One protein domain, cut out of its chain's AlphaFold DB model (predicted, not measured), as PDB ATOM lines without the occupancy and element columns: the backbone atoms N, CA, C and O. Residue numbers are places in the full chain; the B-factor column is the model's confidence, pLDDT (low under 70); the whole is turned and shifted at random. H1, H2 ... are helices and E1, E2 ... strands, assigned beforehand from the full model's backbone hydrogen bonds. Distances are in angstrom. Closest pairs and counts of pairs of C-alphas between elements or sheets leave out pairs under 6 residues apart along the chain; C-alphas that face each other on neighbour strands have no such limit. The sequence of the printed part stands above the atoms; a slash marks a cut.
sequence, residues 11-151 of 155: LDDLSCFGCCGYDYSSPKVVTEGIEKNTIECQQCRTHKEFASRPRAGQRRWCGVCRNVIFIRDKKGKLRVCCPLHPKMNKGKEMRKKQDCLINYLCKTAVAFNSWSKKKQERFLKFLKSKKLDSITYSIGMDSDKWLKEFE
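This is residues 11 to 151 of the 155 residues of an uncharacterized protein of Candidatus Woesearchaeota archaeon (UniProt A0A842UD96). Two lobes sit end to end along the longest axis: one holds H1, H2, the hairpin of E1 and E2 and much loop, the other is a small cluster of four helices, H3 to H6. H1 packs on the hairpin, residues 11 to 17 run between the lobes, and the long link E2 to H3 passes from one lobe to the other. The printed part has 141 residues, in the order H1 H2 E1 E2 H3 H4 H5 H6; the two-stranded sheet is antiparallel and the class is mostly helix, with under half of the residues in named elements. The whole is compact, with a radius of gyration of the C-alphas of 15.1 A and spans of 43 by 32 by 30 A.

H1, residues 27 to 42, starts at C-alpha (140.230, 216.740, 104.856) and measures 22.5 A. H2 is residues 47 to 51, E1 69 to 72, E2 78 to 81 and H3 107 to 114. H4, residues 117 to 129, measures 18.4 A; H5, residues 134 to 142, measures 12.1 A. H6, residues 145 to 151, ends at C-alpha (128.511, 231.921, 122.468).

H1 comes closest to E1 at the C-alphas of Thr 38 and Ile 69, 4.7 A. Hairpin E1 and E2 has N 71 and O 79 within hydrogen-bond range, 2.8 A. H1 and H2 are close but not clearly touching, closest C-alphas Cys 41 and Phe 50, 5.8 A; likewise H1 and H5, Pro 27 and Ile 135, 6.5 A. H3 and H5 only just touch, with 3 pairs of C-alphas within 8 A, closest Thr 108 and Met 141, 6.1 A, about perpendicular at 80 degrees. H4, with residues 123 to 127 alone, only just touches H6, also with 3 pairs, closest Phe 123 and Phe 150, 6.9 A. H1 and H4 are apart. In each helix every O i to N i+4 pair is within hydrogen-bond range.

The C-alphas farthest apart, Arg 45 and Glu 151, are 44.8 A apart. The printed part has no cut; the links H2 to E1 and E2 to H3 are long. In this model residues 18 to 23 and 54 to 58 have pLDDT under 70.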
ATOM      1  N   LEU A  11     128.285 211.985 118.395       83.69
ATOM      2  CA  LEU A  11     126.970 212.629 118.375       83.69
ATOM      3  C   LEU A  11     126.181 212.206 117.133       83.69
ATOM      4  O   LEU A  11     126.399 212.753 116.064       83.69
ATOM      5  N   ASP A  12     125.214 211.298 117.276       80.38
ATOM      6  CA  ASP A  12     124.359 210.806 116.185       80.38
ATOM      7  C   ASP A  12     125.152 210.434 114.907       80.38
ATOM      8  O   ASP A  12     125.730 209.347 114.825       80.38
ATOM      9  N   ASP A  13     125.178 211.331 113.919       78.94
ATOM     10  CA  ASP A  13     125.831 211.191 112.608       78.94
ATOM     11  C   ASP A  13     127.249 211.799 112.559       78.94
ATOM     12  O   ASP A  13     127.941 211.687 111.547       78.94
ATOM     13  N   LEU A  14     127.672 212.451 113.641       83.94
ATOM     14  CA  LEU A  14     128.930 213.168 113.787       83.94
ATOM     15  C   LEU A  14     129.829 212.461 114.793       83.94
ATOM     16  O   LEU A  14     129.415 212.103 115.895       83.94
ATOM     17  N   SER A  15     131.097 212.326 114.442       82.12
ATOM     18  CA  SER A  15     132.118 211.844 115.365       82.12
ATOM     19  C   SER A  15     133.244 212.847 115.456       82.12
ATOM     20  O   SER A  15     133.744 213.305 114.436       82.12
ATOM     21  N   CYS A  16     133.668 213.148 116.680       74.75
ATOM     22  CA  CYS A  16     134.928 213.844 116.890       74.75
ATOM     23  C   CYS A  16     136.069 212.824 116.796       74.75
ATOM     24  O   CYS A  16     135.995 211.732 117.369       74.75
ATOM     25  N   PHE A  17     137.121 213.170 116.060       75.38
ATOM     26  CA  PHE A  17     138.251 212.291 115.765       75.38
ATOM     27  C   PHE A  17     139.385 212.393 116.773       75.38
ATOM     28  O   PHE A  17     140.362 211.644 116.673       75.38
ATOM     29  N   GLY A  18     139.268 213.270 117.769       62.06
ATOM     30  CA  GLY A  18     140.345 213.414 118.719       62.06
ATOM     31  C   GLY A  18     140.039 214.296 119.909       62.06
ATOM     32  O   GLY A  18     139.995 215.506 119.811       62.06
ATOM     33  N   CYS A  19     140.092 213.653 121.065       54.78
ATOM     34  CA  CYS A  19     140.754 214.162 122.261       54.78
ATOM     35  C   CYS A  19     142.300 214.255 122.098       54.78
ATOM     36  O   CYS A  19     143.030 214.332 123.082       54.78
ATOM     37  N   CYS A  20     142.823 214.072 120.877       53.16
ATOM     38  CA  CYS A  20     144.233 213.784 120.593       53.16
ATOM     39  C   CYS A  20     144.733 214.346 119.240       53.16
ATOM     40  O   CYS A  20     145.877 214.081 118.876       53.16
ATOM     41  N   GLY A  21     143.917 215.058 118.456       55.62
ATOM     42  CA  GLY A  21     144.252 215.473 117.085       55.62
ATOM     43  C   GLY A  21     144.798 216.894 117.036       55.62
ATOM     44  O   GLY A  21     144.069 217.791 116.664       55.62
ATOM     45  N   TYR A  22     146.059 217.074 117.437       58.94
ATOM     46  CA  TYR A  22     146.701 218.389 117.595       58.94
ATOM     47  C   TYR A  22     146.966 219.139 116.275       58.94
ATOM     48  O   TYR A  22     147.243 220.330 116.323       58.94
ATOM     49  N   ASP A  23     146.924 218.447 115.128       65.69
ATOM     50  CA  ASP A  23     147.137 219.046 113.807       65.69
ATOM     51  C   ASP A  23     146.523 218.150 112.712       65.69
ATOM     52  O   ASP A  23     147.025 217.057 112.421       65.69
ATOM     53  N   TYR A  24     145.373 218.554 112.168       73.38
ATOM     54  CA  TYR A  24     144.750 217.878 111.029       73.38
ATOM     55  C   TYR A  24     145.284 218.507 109.745       73.38
ATOM     56  O   TYR A  24     144.995 219.667 109.471       73.38
ATOM     57  N   SER A  25     146.000 217.735 108.927       76.12
ATOM     58  CA  SER A  25     146.642 218.268 107.718       76.12
ATOM     59  C   SER A  25     145.638 218.789 106.683       76.12
ATOM     60  O   SER A  25     145.572 219.981 106.406       76.12
ATOM     61  N   SER A  26     144.832 217.909 106.088       83.69
ATOM     62  CA  SER A  26     143.747 218.299 105.183       83.69
ATOM     63  C   SER A  26     142.607 217.280 105.218       83.69
ATOM     64  O   SER A  26     142.850 216.107 105.527       83.69
ATOM     65  N   PRO A  27     141.365 217.664 104.864       86.88
ATOM     66  CA  PRO A  27     140.230 216.740 104.856       86.88
ATOM     67  C   PRO A  27     140.475 215.468 104.034       86.88
ATOM     68  O   PRO A  27     140.125 214.368 104.468       86.88
ATOM     69  N   LYS A  28     141.136 215.602 102.878       89.19
ATOM     70  CA  LYS A  28     141.503 214.472 102.014       89.19
ATOM     71  C   LYS A  28     142.422 213.491 102.742       89.19
ATOM     72  O   LYS A  28     142.133 212.303 102.817       89.19
ATOM     73  N   VAL A  29     143.492 213.996 103.345       87.50
ATOM     74  CA  VAL A  29     144.474 213.155 104.034       87.50
ATOM     75  C   VAL A  29     143.888 212.533 105.310       87.50
ATOM     76  O   VAL A  29     144.178 211.379 105.643       87.50
ATOM     77  N   VAL A  30     143.044 213.268 106.036       88.44
ATOM     78  CA  VAL A  30     142.308 212.720 107.184       88.44
ATOM     79  C   VAL A  30     141.434 211.549 106.732       88.44
ATOM     80  O   VAL A  30     141.455 210.499 107.374       88.44
ATOM     81  N   THR A  31     140.740 211.692 105.600       91.00
ATOM     82  CA  THR A  31     139.895 210.640 105.012       91.00
ATOM     83  C   THR A  31     140.716 209.394 104.685       91.00
ATOM     84  O   THR A  31     140.411 208.325 105.209       91.00
ATOM     85  N   GLU A  32     141.823 209.536 103.950       92.06
ATOM     86  CA  GLU A  32     142.751 208.433 103.644       92.06
ATOM     87  C   GLU A  32     143.289 207.752 104.918       92.06
ATOM     88  O   GLU A  32     143.481 206.534 104.980       92.06
ATOM     89  N   GLY A  33     143.532 208.532 105.976       90.06
ATOM     90  CA  GLY A  33     143.934 208.016 107.283       90.06
ATOM     91  C   GLY A  33     142.869 207.119 107.923       90.06
ATOM     92  O   GLY A  33     143.206 206.058 108.459       90.06
ATOM     93  N   ILE A  34     141.597 207.520 107.847       90.88
ATOM     94  CA  ILE A  34     140.453 206.751 108.361       90.88
ATOM     95  C   ILE A  34     140.203 205.512 107.490       90.88
ATOM     96  O   ILE A  34     139.946 204.437 108.033       90.88
ATOM     97  N   GLU A  35     140.338 205.602 106.166       94.06
ATOM     98  CA  GLU A  35     140.236 204.446 105.259       94.06
ATOM     99  C   GLU A  35     141.268 203.374 105.611       94.06
ATOM    100  O   GLU A  35     140.916 202.213 105.815       94.06
ATOM    101  N   LYS A  36     142.530 203.771 105.815       92.75
ATOM    102  CA  LYS A  36     143.592 202.851 106.254       92.75
ATOM    103  C   LYS A  36     143.267 202.195 107.595       92.75
ATOM    104  O   LYS A  36     143.469 200.996 107.754       92.75
ATOM    105  N   ASN A  37     142.745 202.955 108.560       90.94
ATOM    106  CA  ASN A  37     142.296 202.387 109.836       90.94
ATOM    107  C   ASN A  37     141.135 201.397 109.646       90.94
ATOM    108  O   ASN A  37     141.052 200.405 110.365       90.94
ATOM    109  N   THR A  38     140.242 201.671 108.694       93.81
ATOM    110  CA  THR A  38     139.079 200.829 108.383       93.81
ATOM    111  C   THR A  38     139.524 199.491 107.802       93.81
ATOM    112  O   THR A  38     139.078 198.453 108.282       93.81
ATOM    113  N   ILE A  39     140.465 199.505 106.854       94.06
ATOM    114  CA  ILE A  39     141.072 198.294 106.282       94.06
ATOM    115  C   ILE A  39     141.781 197.480 107.375       94.06
ATOM    116  O   ILE A  39     141.533 196.284 107.509       94.06
ATOM    117  N   GLU A  40     142.598 198.126 108.218       91.94
ATOM    118  CA  GLU A  40     143.251 197.463 109.361       91.94
ATOM    119  C   GLU A  40     142.226 196.828 110.319       91.94
ATOM    120  O   GLU A  40     142.446 195.736 110.839       91.94
ATOM    121  N   CYS A  41     141.090 197.491 110.556       92.56
ATOM    122  CA  CYS A  41     140.026 196.960 111.404       92.56
ATOM    123  C   CYS A  41     139.343 195.734 110.788       92.56
ATOM    124  O   CYS A  41     139.029 194.800 111.517       92.56
ATOM    125  N   GLN A  42     139.119 195.724 109.472       93.12
ATOM    126  CA  GLN A  42     138.503 194.598 108.757       93.12
ATOM    127  C   GLN A  42     139.391 193.348 108.742       93.12
ATOM    128  O   GLN A  42     138.881 192.234 108.677       93.12
ATOM    129  N   GLN A  43     140.709 193.526 108.832       93.00
ATOM    130  CA  GLN A  43     141.671 192.427 108.948       93.00
ATOM    131  C   GLN A  43     141.697 191.799 110.350       93.00
ATOM    132  O   GLN A  43     142.225 190.704 110.518       93.00
ATOM    133  N   CYS A  44     141.122 192.468 111.354       91.44
ATOM    134  CA  CYS A  44     141.046 191.968 112.721       91.44
ATOM    135  C   CYS A  44     139.755 191.167 112.932       91.44
ATOM    136  O   CYS A  44     138.662 191.625 112.607       91.44
ATOM    137  N   ARG A  45     139.846 190.007 113.588       91.19
ATOM    138  CA  ARG A  45     138.678 189.174 113.928       91.19
ATOM    139  C   ARG A  45     137.879 189.737 115.096       91.19
ATOM    140  O   ARG A  45     136.694 189.452 115.243       91.19
ATOM    141  N   THR A  46     138.532 190.497 115.975       90.75
ATOM    142  CA  THR A  46     137.909 191.027 117.194       90.75
ATOM    143  C   THR A  46     138.309 192.473 117.472       90.75
ATOM    144  O   THR A  46     139.404 192.916 117.130       90.75
ATOM    145  N   HIS A  47     137.465 193.203 118.212       88.94
ATOM    146  CA  HIS A  47     137.829 194.524 118.743       88.94
ATOM    147  C   HIS A  47     139.078 194.479 119.636       88.94
ATOM    148  O   HIS A  47     139.834 195.445 119.672       88.94
ATOM    149  N   LYS A  48     139.323 193.366 120.345       88.75
ATOM    150  CA  LYS A  48     140.515 193.191 121.190       88.75
ATOM    151  C   LYS A  48     141.789 193.094 120.352       88.75
ATOM    152  O   LYS A  48     142.806 193.673 120.733       88.75
ATOM    153  N   GLU A  49     141.723 192.382 119.233       90.00
ATOM    154  CA  GLU A  49     142.804 192.285 118.253       90.00
ATOM    155  C   GLU A  49     143.065 193.646 117.611       90.00
ATOM    156  O   GLU A  49     144.195 194.128 117.664       90.00
ATOM    157  N   PHE A  50     142.008 194.334 117.161       90.00
ATOM    158  CA  PHE A  50     142.125 195.700 116.655       90.00
ATOM    159  C   PHE A  50     142.798 196.604 117.690       90.00
ATOM    160  O   PHE A  50     143.826 197.205 117.400       90.00
ATOM    161  N   ALA A  51     142.314 196.627 118.934       85.75
ATOM    162  CA  ALA A  51     142.902 197.396 120.034       85.75
ATOM    163  C   ALA A  51     144.345 196.997 120.399       85.75
ATOM    164  O   ALA A  51     145.015 197.731 121.117       85.75
ATOM    165  N   SER A  52     144.824 195.827 119.974       84.44
ATOM    166  CA  SER A  52     146.153 195.305 120.317       84.44
ATOM    167  C   SER A  52     147.140 195.309 119.162       84.44
ATOM    168  O   SER A  52     148.248 194.807 119.333       84.44
ATOM    169  N   ARG A  53     146.775 195.902 118.020       84.62
ATOM    170  CA  ARG A  53     147.656 195.958 116.856       84.62
ATOM    171  C   ARG A  53     149.010 196.621 117.198       84.62
ATOM    172  O   ARG A  53     149.006 197.658 117.866       84.62
ATOM    173  N   PRO A  54     150.154 196.059 116.747       58.09
ATOM    174  CA  PRO A  54     151.519 196.363 117.224       58.09
ATOM    175  C   PRO A  54     152.096 197.765 116.906       58.09
ATOM    176  O   PRO A  54     153.301 197.938 116.779       58.09
ATOM    177  N   ARG A  55     151.265 198.808 116.814       61.22
ATOM    178  CA  ARG A  55     151.681 200.224 116.697       61.22
ATOM    179  C   ARG A  55     150.919 201.111 117.690       61.22
ATOM    180  O   ARG A  55     150.428 202.186 117.339       61.22
ATOM    181  N   ALA A  56     150.777 200.591 118.908       50.72
ATOM    182  CA  ALA A  56     150.189 201.250 120.069       50.72
ATOM    183  C   ALA A  56     150.803 202.653 120.286       50.72
ATOM    184  O   ALA A  56     152.000 202.851 120.101       50.72
ATOM    185  N   GLY A  57     149.971 203.640 120.616       53.97
ATOM    186  CA  GLY A  57     150.368 205.017 120.932       53.97
ATOM    187  C   GLY A  57     150.576 205.975 119.751       53.97
ATOM    188  O   GLY A  57     150.594 207.188 119.957       53.97
ATOM    189  N   GLN A  58     150.688 205.498 118.506       62.25
ATOM    190  CA  GLN A  58     150.962 206.384 117.369       62.25
ATOM    191  C   GLN A  58     149.685 206.819 116.650       62.25
ATOM    192  O   GLN A  58     148.935 206.003 116.118       62.25
ATOM    193  N   ARG A  59     149.466 208.132 116.560       71.69
ATOM    194  CA  ARG A  59     148.508 208.735 115.621       71.69
ATOM    195  C   ARG A  59     148.911 208.408 114.179       71.69
ATOM    196  O   ARG A  59     150.042 207.995 113.913       71.69
ATOM    197  N   ARG A  60     147.992 208.567 113.224       73.62
ATOM    198  CA  ARG A  60     148.434 208.711 111.829       73.62
ATOM    199  C   ARG A  60     149.184 210.038 111.704       73.62
ATOM    200  O   ARG A  60     148.937 210.961 112.473       73.62
ATOM    201  N   TRP A  61     150.054 210.132 110.705       72.19
ATOM    202  CA  TRP A  61     150.784 211.363 110.390       72.19
ATOM    203  C   TRP A  61     149.857 212.563 110.127       72.19
ATOM    204  O   TRP A  61     150.259 213.697 110.321       72.19
ATOM    205  N   CYS A  62     148.599 212.311 109.753       71.44
ATOM    206  CA  CYS A  62     147.564 213.321 109.535       71.44
ATOM    207  C   CYS A  62     146.741 213.684 110.782       71.44
ATOM    208  O   CYS A  62     145.619 214.173 110.667       71.44
ATOM    209  N   GLY A  63     147.239 213.349 111.973       76.56
ATOM    210  CA  GLY A  63     146.607 213.689 113.249       76.56
ATOM    211  C   GLY A  63     145.444 212.782 113.661       76.56
ATOM    212  O   GLY A  63     145.124 212.715 114.850       76.56
ATOM    213  N   VAL A  64     144.842 212.017 112.735       81.94
ATOM    214  CA  VAL A  64     143.695 211.159 113.063       81.94
ATOM    215  C   VAL A  64     144.079 210.017 114.010       81.94
ATOM    216  O   VAL A  64     145.099 209.331 113.846       81.94
ATOM    217  N   CYS A  65     143.232 209.784 115.016       82.50
ATOM    218  CA  CYS A  65     143.365 208.637 115.904       82.50
ATOM    219  C   CYS A  65     143.241 207.339 115.096       82.50
ATOM    220  O   CYS A  65     142.294 207.152 114.335       82.50
ATOM    221  N   ARG A  66     144.166 206.394 115.299       84.56
ATOM    222  CA  ARG A  66     144.157 205.122 114.562       84.56
ATOM    223  C   ARG A  66     142.910 204.275 114.809       84.56
ATOM    224  O   ARG A  66     142.608 203.401 114.007       84.56
ATOM    225  N   ASN A  67     142.225 204.467 115.935       86.88
ATOM    226  CA  ASN A  67     141.015 203.714 116.274       86.88
ATOM    227  C   ASN A  67     139.756 204.282 115.613       86.88
ATOM    228  O   ASN A  67     138.681 203.724 115.802       86.88
ATOM    229  N   VAL A  68     139.872 205.387 114.877       88.56
ATOM    230  CA  VAL A  68     138.762 205.996 114.150       88.56
ATOM    231  C   VAL A  68     138.648 205.341 112.777       88.56
ATOM    232  O   VAL A  68     139.622 205.328 112.029       88.56
ATOM    233  N   ILE A  69     137.473 204.805 112.459       91.56
ATOM    234  CA  ILE A  69     137.183 204.065 111.223       91.56
ATOM    235  C   ILE A  69     135.882 204.553 110.589       91.56
ATOM    236  O   ILE A  69     135.049 205.177 111.254       91.56
ATOM    237  N   PHE A  70     135.673 204.183 109.330       93.62
ATOM    238  CA  PHE A  70     134.378 204.247 108.681       93.62
ATOM    239  C   PHE A  70     133.540 203.007 108.999       93.62
ATOM    240  O   PHE A  70     134.021 201.877 108.960       93.62
ATOM    241  N   ILE A  71     132.259 203.224 109.273       91.31
ATOM    242  CA  ILE A  71     131.230 202.188 109.367       91.31
ATOM    243  C   ILE A  71     130.025 202.599 108.525       91.31
ATOM    244  O   ILE A  71     129.792 203.787 108.301       91.31
ATOM    245  N   ARG A  72     129.227 201.627 108.086       89.94
ATOM    246  CA  ARG A  72     127.886 201.902 107.562       89.94
ATOM    247  C   ARG A  72     126.871 201.692 108.673       89.94
ATOM    248  O   ARG A  72     126.936 200.701 109.396       89.94
ATOM    249  N   ASP A  73     125.955 202.639 108.830       85.19
ATOM    250  CA  ASP A  73     124.819 202.449 109.725       85.19
ATOM    251  C   ASP A  73     123.773 201.495 109.123       85.19
ATOM    252  O   ASP A  73     123.903 201.019 107.994       85.19
ATOM    253  N   LYS A  74     122.692 201.238 109.871       84.62
ATOM    254  CA  LYS A  74     121.582 200.376 109.424       84.62
ATOM    255  C   LYS A  74     120.875 200.877 108.155       84.62
ATOM    256  O   LYS A  74     120.159 200.108 107.533       84.62
ATOM    257  N   LYS A  75     121.040 202.154 107.800       87.31
ATOM    258  CA  LYS A  75     120.478 202.783 106.598       87.31
ATOM    259  C   LYS A  75     121.506 202.857 105.460       87.31
ATOM    260  O   LYS A  75     121.254 203.506 104.451       87.31
ATOM    261  N   GLY A  76     122.677 202.238 105.624       86.38
ATOM    262  CA  GLY A  76     123.757 202.235 104.640       86.38
ATOM    263  C   GLY A  76     124.588 203.522 104.593       86.38
ATOM    264  O   GLY A  76     125.533 203.589 103.801       86.38
ATOM    265  N   LYS A  77     124.303 204.526 105.434       86.94
ATOM    266  CA  LYS A  77     125.033 205.802 105.445       86.94
ATOM    267  C   LYS A  77     126.416 205.604 106.056       86.94
ATOM    268  O   LYS A  77     126.551 205.015 107.132       86.94
ATOM    269  N   LEU A  78     127.439 206.116 105.370       87.75
ATOM    270  CA  LEU A  78     128.813 206.112 105.861       87.75
ATOM    271  C   LEU A  78     128.929 207.057 107.062       87.75
ATOM    272  O   LEU A  78     128.514 208.215 106.999       87.75
ATOM    273  N   ARG A  79     129.487 206.557 108.157       88.69
ATOM    274  CA  ARG A  79     129.740 207.306 109.386       88.69
ATOM    275  C   ARG A  79     131.148 207.034 109.856       88.69
ATOM    276  O   ARG A  79     131.677 205.945 109.659       88.69
ATOM    277  N   VAL A  80     131.721 208.004 110.545       89.25
ATOM    278  CA  VAL A  80     132.974 207.802 111.259       89.25
ATOM    279  C   VAL A  80     132.662 207.408 112.697       89.25
ATOM    280  O   VAL A  80     131.720 207.940 113.278       89.25
ATOM    281  N   CYS A  81     133.420 206.489 113.292       88.81
ATOM    282  CA  CYS A  81     133.295 206.145 114.708       88.81
ATOM    283  C   CYS A  81     134.595 205.553 115.266       88.81
ATOM    284  O   CYS A  81     135.527 205.252 114.523       88.81
ATOM    285  N   CYS A  82     134.636 205.339 116.581       88.19
ATOM    286  CA  CYS A  82     135.631 204.478 117.217       88.19
ATOM    287  C   CYS A  82     134.920 203.242 117.797       88.19
ATOM    288  O   CYS A  82     134.187 203.391 118.779       88.19
ATOM    289  N   PRO A  83     135.128 202.023 117.259       88.88
ATOM    290  CA  PRO A  83     134.435 200.813 117.715       88.88
ATOM    291  C   PRO A  83     134.855 200.400 119.130       88.88
ATOM    292  O   PRO A  83     134.155 199.646 119.797       88.88
ATOM    293  N   LEU A  84     135.985 200.925 119.615       88.19
ATOM    294  CA  LEU A  84     136.481 200.699 120.972       88.19
ATOM    295  C   LEU A  84     135.851 201.652 122.000       88.19
ATOM    296  O   LEU A  84     136.019 201.454 123.205       88.19
ATOM    297  N   HIS A  85     135.156 202.700 121.543       85.88
ATOM    298  CA  HIS A  85     134.520 203.685 122.408       85.88
ATOM    299  C   HIS A  85     133.324 203.059 123.151       85.88
ATOM    300  O   HIS A  85     132.520 202.377 122.515       85.88
ATOM    301  N   PRO A  86     133.101 203.357 124.449       85.94
ATOM    302  CA  PRO A  86     131.985 202.796 125.217       85.94
ATOM    303  C   PRO A  86     130.612 202.952 124.546       85.94
ATOM    304  O   PRO A  86     129.801 202.028 124.571       85.94
ATOM    305  N   LYS A  87     130.365 204.096 123.887       84.88
ATOM    306  CA  LYS A  87     129.122 204.343 123.125       84.88
ATOM    307  C   LYS A  87     128.899 203.330 121.988       84.88
ATOM    308  O   LYS A  87     127.758 202.988 121.712       84.88
ATOM    309  N   MET A  88     129.974 202.834 121.377       85.69
ATOM    310  CA  MET A  88     129.932 201.859 120.281       85.69
ATOM    311  C   MET A  88     130.090 200.412 120.764       85.69
ATOM    312  O   MET A  88     129.919 199.480 119.986       85.69
ATOM    313  N   ASN A  89     130.386 200.211 122.049       85.31
ATOM    314  CA  ASN A  89     130.813 198.926 122.589       85.31
ATOM    315  C   ASN A  89     130.053 198.537 123.866       85.31
ATOM    316  O   ASN A  89     130.641 198.128 124.866       85.31
ATOM    317  N   LYS A  90     128.721 198.691 123.856       87.00
ATOM    318  CA  LYS A  90     127.829 198.283 124.962       87.00
ATOM    319  C   LYS A  90     128.265 198.831 126.336       87.00
ATOM    320  O   LYS A  90     128.193 198.134 127.343       87.00
ATOM    321  N   GLY A  91     128.787 200.057 126.371       85.81
ATOM    322  CA  GLY A  91     129.286 200.701 127.588       85.81
ATOM    323  C   GLY A  91     130.666 200.232 128.066       85.81
ATOM    324  O   GLY A  91     131.186 200.801 129.021       85.81
ATOM    325  N   LYS A  92     131.294 199.247 127.411       87.88
ATOM    326  CA  LYS A  92     132.621 198.742 127.782       87.88
ATOM    327  C   LYS A  92     133.723 199.605 127.170       87.88
ATOM    328  O   LYS A  92     133.786 199.786 125.955       87.88
ATOM    329  N   GLU A  93     134.624 200.094 128.012       87.94
ATOM    330  CA  GLU A  93     135.845 200.765 127.571       87.94
ATOM    331  C   GLU A  93     136.840 199.731 127.035       87.94
ATOM    332  O   GLU A  93     137.361 198.919 127.798       87.94
ATOM    333  N   MET A  94     137.084 199.745 125.724       88.25
ATOM    334  CA  MET A  94     138.080 198.878 125.079       88.25
ATOM    335  C   MET A  94     139.281 199.656 124.539       88.25
ATOM    336  O   MET A  94     140.215 199.048 124.013       88.25
ATOM    337  N   ARG A  95     139.297 200.989 124.671       84.69
ATOM    338  CA  ARG A  95     140.476 201.793 124.341       84.69
ATOM    339  C   ARG A  95     141.532 201.585 125.422       84.69
ATOM    340  O   ARG A  95     141.247 201.696 126.615       84.69
ATOM    341  N   LYS A  96     142.772 201.330 125.014       80.88
ATOM    342  CA  LYS A  96     143.903 201.270 125.941       80.88
ATOM    343  C   LYS A  96     144.355 202.685 126.288       80.88
ATOM    344  O   LYS A  96     144.430 203.544 125.411       80.88
ATOM    345  N   LYS A  97     144.676 202.928 127.562       74.94
ATOM    346  CA  LYS A  97     145.082 204.257 128.056       74.94
ATOM    347  C   LYS A  97     146.345 204.784 127.375       74.94
ATOM    348  O   LYS A  97     146.443 205.982 127.155       74.94
ATOM    349  N   GLN A  98     147.277 203.900 127.017       73.19
ATOM    350  CA  GLN A  98     148.475 204.285 126.271       73.19
ATOM    351  C   GLN A  98     148.188 204.707 124.817       73.19
ATOM    352  O   GLN A  98     148.987 205.419 124.222       73.19
ATOM    353  N   ASP A  99     147.043 204.308 124.254       73.56
ATOM    354  CA  ASP A  99     146.691 204.548 122.844       73.56
ATOM    355  C   ASP A  99     145.708 205.704 122.666       73.56
ATOM    356  O   ASP A  99     145.504 206.213 121.563       73.56
ATOM    357  N   CYS A 100     145.027 206.077 123.746       76.62
ATOM    358  CA  CYS A 100     143.988 207.083 123.740       76.62
ATOM    359  C   CYS A 100     143.974 207.817 125.076       76.62
ATOM    360  O   CYS A 100     143.872 207.196 126.137       76.62
ATOM    361  N   LEU A 101     143.974 209.149 125.015       77.12
ATOM    362  CA  LEU A 101     143.762 210.006 126.177       77.12
ATOM    363  C   LEU A 101     142.286 209.960 126.598       77.12
ATOM    364  O   LEU A 101     141.538 210.916 126.421       77.12
ATOM    365  N   ILE A 102     141.845 208.831 127.163       78.50
ATOM    366  CA  ILE A 102     140.435 208.573 127.520       78.50
ATOM    367  C   ILE A 102     139.860 209.560 128.550       78.50
ATOM    368  O   ILE A 102     138.645 209.630 128.722       78.50
ATOM    369  N   ASN A 103     140.723 210.306 129.242       77.19
ATOM    370  CA  ASN A 103     140.342 211.306 130.239       77.19
ATOM    371  C   ASN A 103     140.354 212.738 129.691       77.19
ATOM    372  O   ASN A 103     139.886 213.645 130.378       77.19
ATOM    373  N   TYR A 104     140.897 212.950 128.493       79.69
ATOM    374  CA  TYR A 104     140.936 214.271 127.890       79.69
ATOM    375  C   TYR A 104     139.540 214.652 127.387       79.69
ATOM    376  O   TYR A 104     138.842 213.846 126.769       79.69
ATOM    377  N   LEU A 105     139.162 215.905 127.621       80.81
ATOM    378  CA  LEU A 105     138.025 216.571 126.998       80.81
ATOM    379  C   LEU A 105     138.551 217.867 126.378       80.81
ATOM    380  O   LEU A 105     139.264 218.604 127.058       80.81
ATOM    381  N   CYS A 106     138.193 218.155 125.124       83.31
ATOM    382  CA  CYS A 106     138.470 219.472 124.551       83.31
ATOM    383  C   CYS A 106     137.672 220.545 125.308       83.31
ATOM    384  O   CYS A 106     136.679 220.230 125.977       83.31
ATOM    385  N   LYS A 107     138.068 221.814 125.187       87.38
ATOM    386  CA  LYS A 107     137.397 222.926 125.877       87.38
ATOM    387  C   LYS A 107     135.901 222.966 125.582       87.38
ATOM    388  O   LYS A 107     135.113 223.050 126.519       87.38
ATOM    389  N   THR A 108     135.504 222.776 124.322       89.75
ATOM    390  CA  THR A 108     134.091 222.669 123.930       89.75
ATOM    391  C   THR A 108     133.353 221.577 124.712       89.75
ATOM    392  O   THR A 108     132.243 221.798 125.189       89.75
ATOM    393  N   ALA A 109     133.960 220.401 124.902       89.25
ATOM    394  CA  ALA A 109     133.349 219.318 125.670       89.25
ATOM    395  C   ALA A 109     133.319 219.593 127.182       89.25
ATOM    396  O   ALA A 109     132.364 219.195 127.850       89.25
ATOM    397  N   VAL A 110     134.335 220.277 127.720       90.00
ATOM    398  CA  VAL A 110     134.358 220.733 129.118       90.00
ATOM    399  C   VAL A 110     133.235 221.740 129.369       90.00
ATOM    400  O   VAL A 110     132.441 221.527 130.284       90.00
ATOM    401  N   ALA A 111     133.122 222.774 128.531       92.75
ATOM    402  CA  ALA A 111     132.076 223.789 128.620       92.75
ATOM    403  C   ALA A 111     130.683 223.165 128.465       92.75
ATOM    404  O   ALA A 111     129.813 223.350 129.310       92.75
ATOM    405  N   PHE A 112     130.490 222.324 127.448       92.56
ATOM    406  CA  PHE A 112     129.226 221.622 127.248       92.56
ATOM    407  C   PHE A 112     128.800 220.818 128.476       92.56
ATOM    408  O   PHE A 112     127.638 220.867 128.876       92.56
ATOM    409  N   ASN A 113     129.728 220.088 129.095       91.56
ATOM    410  CA  ASN A 113     129.424 219.258 130.255       91.56
ATOM    411  C   ASN A 113     129.084 220.073 131.518       91.56
ATOM    412  O   ASN A 113     128.390 219.533 132.378       91.56
ATOM    413  N   SER A 114     129.537 221.327 131.636       93.69
ATOM    414  CA  SER A 114     129.197 222.207 132.766       93.69
ATOM    415  C   SER A 114     127.891 222.984 132.567       93.69
ATOM    416  O   SER A 114     127.324 223.493 133.532       93.69
ATOM    417  N   TRP A 115     127.388 223.074 131.336       94.75
ATOM    418  CA  TRP A 115     126.147 223.782 131.034       94.75
ATOM    419  C   TRP A 115     124.889 223.085 131.565       94.75
ATOM    420  O   TRP A 115     124.815 221.861 131.694       94.75
ATOM    421  N   SER A 116     123.839 223.884 131.779       95.69
ATOM    422  CA  SER A 116     122.492 223.379 132.047       95.69
ATOM    423  C   SER A 116     121.965 222.541 130.876       95.69
ATOM    424  O   SER A 116     122.344 222.749 129.720       95.69
ATOM    425  N   LYS A 117     121.027 221.625 131.150       94.31
ATOM    426  CA  LYS A 117     120.408 220.777 130.113       94.31
ATOM    427  C   LYS A 117     119.810 221.592 128.967       94.31
ATOM    428  O   LYS A 117     120.037 221.268 127.807       94.31
ATOM    429  N   LYS A 118     119.156 222.711 129.289       95.69
ATOM    430  CA  LYS A 118     118.588 223.635 128.299       95.69
ATOM    431  C   LYS A 118     119.659 224.211 127.365       95.69
ATOM    432  O   LYS A 118     119.457 224.234 126.154       95.69
ATOM    433  N   LYS A 119     120.811 224.643 127.896       95.75
ATOM    434  CA  LYS A 119     121.915 225.171 127.073       95.75
ATOM    435  C   LYS A 119     122.616 224.057 126.282       95.75
ATOM    436  O   LYS A 119     122.912 224.255 125.107       95.75
ATOM    437  N   GLN A 120     122.778 222.863 126.862       95.00
ATOM    438  CA  GLN A 120     123.248 221.674 126.134       95.00
ATOM    439  C   GLN A 120     122.358 221.375 124.918       95.00
ATOM    440  O   GLN A 120     122.858 221.204 123.811       95.00
ATOM    441  N   GLU A 121     121.036 221.357 125.090       94.38
ATOM    442  CA  GLU A 121     120.085 221.114 123.999       94.38
ATOM    443  C   GLU A 121     120.148 222.180 122.902       94.38
ATOM    444  O   GLU A 121     120.118 221.831 121.720       94.38
ATOM    445  N   ARG A 122     120.277 223.464 123.266       95.81
ATOM    446  CA  ARG A 122     120.471 224.547 122.288       95.81
ATOM    447  C   ARG A 122     121.750 224.358 121.483       95.81
ATOM    448  O   ARG A 122     121.698 224.435 120.259       95.81
ATOM    449  N   PHE A 123     122.857 224.010 122.136       95.38
ATOM    450  CA  PHE A 123     124.113 223.748 121.438       95.38
ATOM    451  C   PHE A 123     124.011 222.558 120.479       95.38
ATOM    452  O   PHE A 123     124.472 222.621 119.343       95.38
ATOM    453  N   LEU A 124     123.345 221.474 120.891       93.75
ATOM    454  CA  LEU A 124     123.111 220.329 120.008       93.75
ATOM    455  C   LEU A 124     122.238 220.700 118.801       93.75
ATOM    456  O   LEU A 124     122.486 220.206 117.701       93.75
ATOM    457  N   LYS A 125     121.234 221.572 118.975       93.56
ATOM    458  CA  LYS A 125     120.426 222.100 117.863       93.56
ATOM    459  C   LYS A 125     121.255 222.984 116.928       93.56
ATOM    460  O   LYS A 125     121.145 222.819 115.717       93.56
ATOM    461  N   PHE A 126     122.112 223.848 117.475       95.38
ATOM    462  CA  PHE A 126     123.060 224.665 116.714       95.38
ATOM    463  C   PHE A 126     124.001 223.800 115.860       95.38
ATOM    464  O   PHE A 126     124.104 223.993 114.653       95.38
ATOM    465  N   LEU A 127     124.612 222.764 116.439       93.62
ATOM    466  CA  LEU A 127     125.475 221.850 115.682       93.62
ATOM    467  C   LEU A 127     124.712 221.123 114.563       93.62
ATOM    468  O   LEU A 127     125.243 220.932 113.468       93.62
ATOM    469  N   LYS A 128     123.454 220.732 114.813       91.88
ATOM    470  CA  LYS A 128     122.595 220.085 113.809       91.88
ATOM    471  C   LYS A 128     122.208 221.035 112.674       91.88
ATOM    472  O   LYS A 128     122.176 220.600 111.523       91.88
ATOM    473  N   SER A 129     121.943 222.312 112.961       93.44
ATOM    474  CA  SER A 129     121.547 223.287 111.934       93.44
ATOM    475  C   SER A 129     122.669 223.585 110.936       93.44
ATOM    476  O   SER A 129     122.389 223.863 109.773       93.44
ATOM    477  N   LYS A 130     123.932 223.433 111.352       92.75
ATOM    478  CA  LYS A 130     125.114 223.619 110.499       92.75
ATOM    479  C   LYS A 130     125.317 222.525 109.439       92.75
ATOM    480  O   LYS A 130     126.152 222.710 108.562       92.75
ATOM    481  N   LYS A 131     124.584 221.399 109.500       90.69
ATOM    482  CA  LYS A 131     124.677 220.271 108.540       90.69
ATOM    483  C   LYS A 131     126.122 219.806 108.276       90.69
ATOM    484  O   LYS A 131     126.499 219.527 107.141       90.69
ATOM    485  N   LEU A 132     126.927 219.745 109.333       91.00
ATOM    486  CA  LEU A 132     128.355 219.434 109.249       91.00
ATOM    487  C   LEU A 132     128.594 217.982 108.814       91.00
ATOM    488  O   LEU A 132     127.811 217.088 109.136       91.00
ATOM    489  N   ASP A 133     129.714 217.729 108.142       90.25
ATOM    490  CA  ASP A 133     130.314 216.396 108.089       90.25
ATOM    491  C   ASP A 133     131.200 216.151 109.331       90.25
ATOM    492  O   ASP A 133     131.484 217.066 110.108       90.25
ATOM    493  N   SER A 134     131.647 214.909 109.544       88.19
ATOM    494  CA  SER A 134     132.438 214.568 110.737       88.19
ATOM    495  C   SER A 134     133.835 215.207 110.767       88.19
ATOM    496  O   SER A 134     134.342 215.463 111.856       88.19
ATOM    497  N   ILE A 135     134.455 215.491 109.615       87.25
ATOM    498  CA  ILE A 135     135.757 216.171 109.545       87.25
ATOM    499  C   ILE A 135     135.582 217.618 109.987       87.25
ATOM    500  O   ILE A 135     136.229 218.051 110.941       87.25
ATOM    501  N   THR A 136     134.655 218.333 109.352       89.00
ATOM    502  CA  THR A 136     134.353 219.730 109.670       89.00
ATOM    503  C   THR A 136     133.907 219.860 111.128       89.00
ATOM    504  O   THR A 136     134.413 220.711 111.863       89.00
ATOM    505  N   TYR A 137     133.038 218.953 111.589       90.06
ATOM    506  CA  TYR A 137     132.648 218.857 112.991       90.06
ATOM    507  C   TYR A 137     133.861 218.708 113.908       90.06
ATOM    508  O   TYR A 137     134.060 219.547 114.782       90.06
ATOM    509  N   SER A 138     134.690 217.684 113.694       87.25
ATOM    510  CA  SER A 138     135.839 217.390 114.549       87.25
ATOM    511  C   SER A 138     136.828 218.552 114.621       87.25
ATOM    512  O   SER A 138     137.268 218.893 115.716       87.25
ATOM    513  N   ILE A 139     137.155 219.173 113.484       85.12
ATOM    514  CA  ILE A 139     138.093 220.302 113.429       85.12
ATOM    515  C   ILE A 139     137.548 221.487 114.227       85.12
ATOM    516  O   ILE A 139     138.261 222.037 115.058       85.12
ATOM    517  N   GLY A 140     136.280 221.866 114.034       88.88
ATOM    518  CA  GLY A 140     135.724 223.016 114.751       88.88
ATOM    519  C   GLY A 140     135.436 222.765 116.238       88.88
ATOM    520  O   GLY A 140     135.336 223.721 117.004       88.88
ATOM    521  N   MET A 141     135.317 221.501 116.666       88.50
ATOM    522  CA  MET A 141     135.249 221.144 118.090       88.50
ATOM    523  C   MET A 141     136.605 221.303 118.785       88.50
ATOM    524  O   MET A 141     136.634 221.619 119.977       88.50
ATOM    525  N   ASP A 142     137.693 221.031 118.058       83.06
ATOM    526  CA  ASP A 142     139.074 221.097 118.540       83.06
ATOM    527  C   ASP A 142     139.624 222.533 118.518       83.06
ATOM    528  O   ASP A 142     140.221 222.975 119.494       83.06
ATOM    529  N   SER A 143     139.322 223.306 117.468       86.12
ATOM    530  CA  SER A 143     139.760 224.702 117.308       86.12
ATOM    531  C   SER A 143     138.909 225.739 118.055       86.12
ATOM    532  O   SER A 143     139.037 226.941 117.818       86.12
ATOM    533  N   ASP A 144     138.007 225.292 118.931       90.50
ATOM    534  CA  ASP A 144     137.022 226.109 119.655       90.50
ATOM    535  C   ASP A 144     136.025 226.879 118.754       90.50
ATOM    536  O   ASP A 144     135.204 227.643 119.262       90.50
ATOM    537  N   LYS A 145     136.039 226.676 117.428       92.81
ATOM    538  CA  LYS A 145     135.189 227.410 116.474       92.81
ATOM    539  C   LYS A 145     133.701 227.292 116.807       92.81
ATOM    540  O   LYS A 145     133.010 228.302 116.883       92.81
ATOM    541  N   TRP A 146     133.205 226.073 117.034       93.56
ATOM    542  CA  TRP A 146     131.777 225.870 117.313       93.56
ATOM    543  C   TRP A 146     131.353 226.421 118.664       93.56
ATOM    544  O   TRP A 146     130.212 226.847 118.805       93.56
ATOM    545  N   LEU A 147     132.258 226.403 119.644       94.62
ATOM    546  CA  LEU A 147     132.009 226.994 120.950       94.62
ATOM    547  C   LEU A 147     131.837 228.510 120.821       94.62
ATOM    548  O   LEU A 147     130.811 229.028 121.248       94.62
ATOM    549  N   LYS A 148     132.791 229.185 120.168       95.88
ATOM    550  CA  LYS A 148     132.773 230.643 119.975       95.88
ATOM    551  C   LYS A 148     131.550 231.106 119.191       95.88
ATOM    552  O   LYS A 148     130.815 231.955 119.674       95.88
ATOM    553  N   GLU A 149     131.276 230.479 118.043       96.38
ATOM    554  CA  GLU A 149     130.100 230.826 117.234       96.38
ATOM    555  C   GLU A 149     128.781 230.624 117.997       96.38
ATOM    556  O   GLU A 149     127.815 231.340 117.761       96.38
ATOM    557  N   PHE A 150     128.701 229.636 118.896       96.75
ATOM    558  CA  PHE A 150     127.506 229.450 119.715       96.75
ATOM    559  C   PHE A 150     127.387 230.504 120.814       96.75
ATOM    560  O   PHE A 150     126.283 230.955 121.100       96.75
ATOM    561  N   GLU A 151     128.499 230.884 121.438       93.56
ATOM    562  CA  GLU A 151     128.511 231.921 122.468       93.56
ATOM    563  C   GLU A 151     128.136 233.288 121.889       93.56
ATOM    564  O   GLU A 151     127.324 233.972 122.495       93.56
TER     565      GLU A 151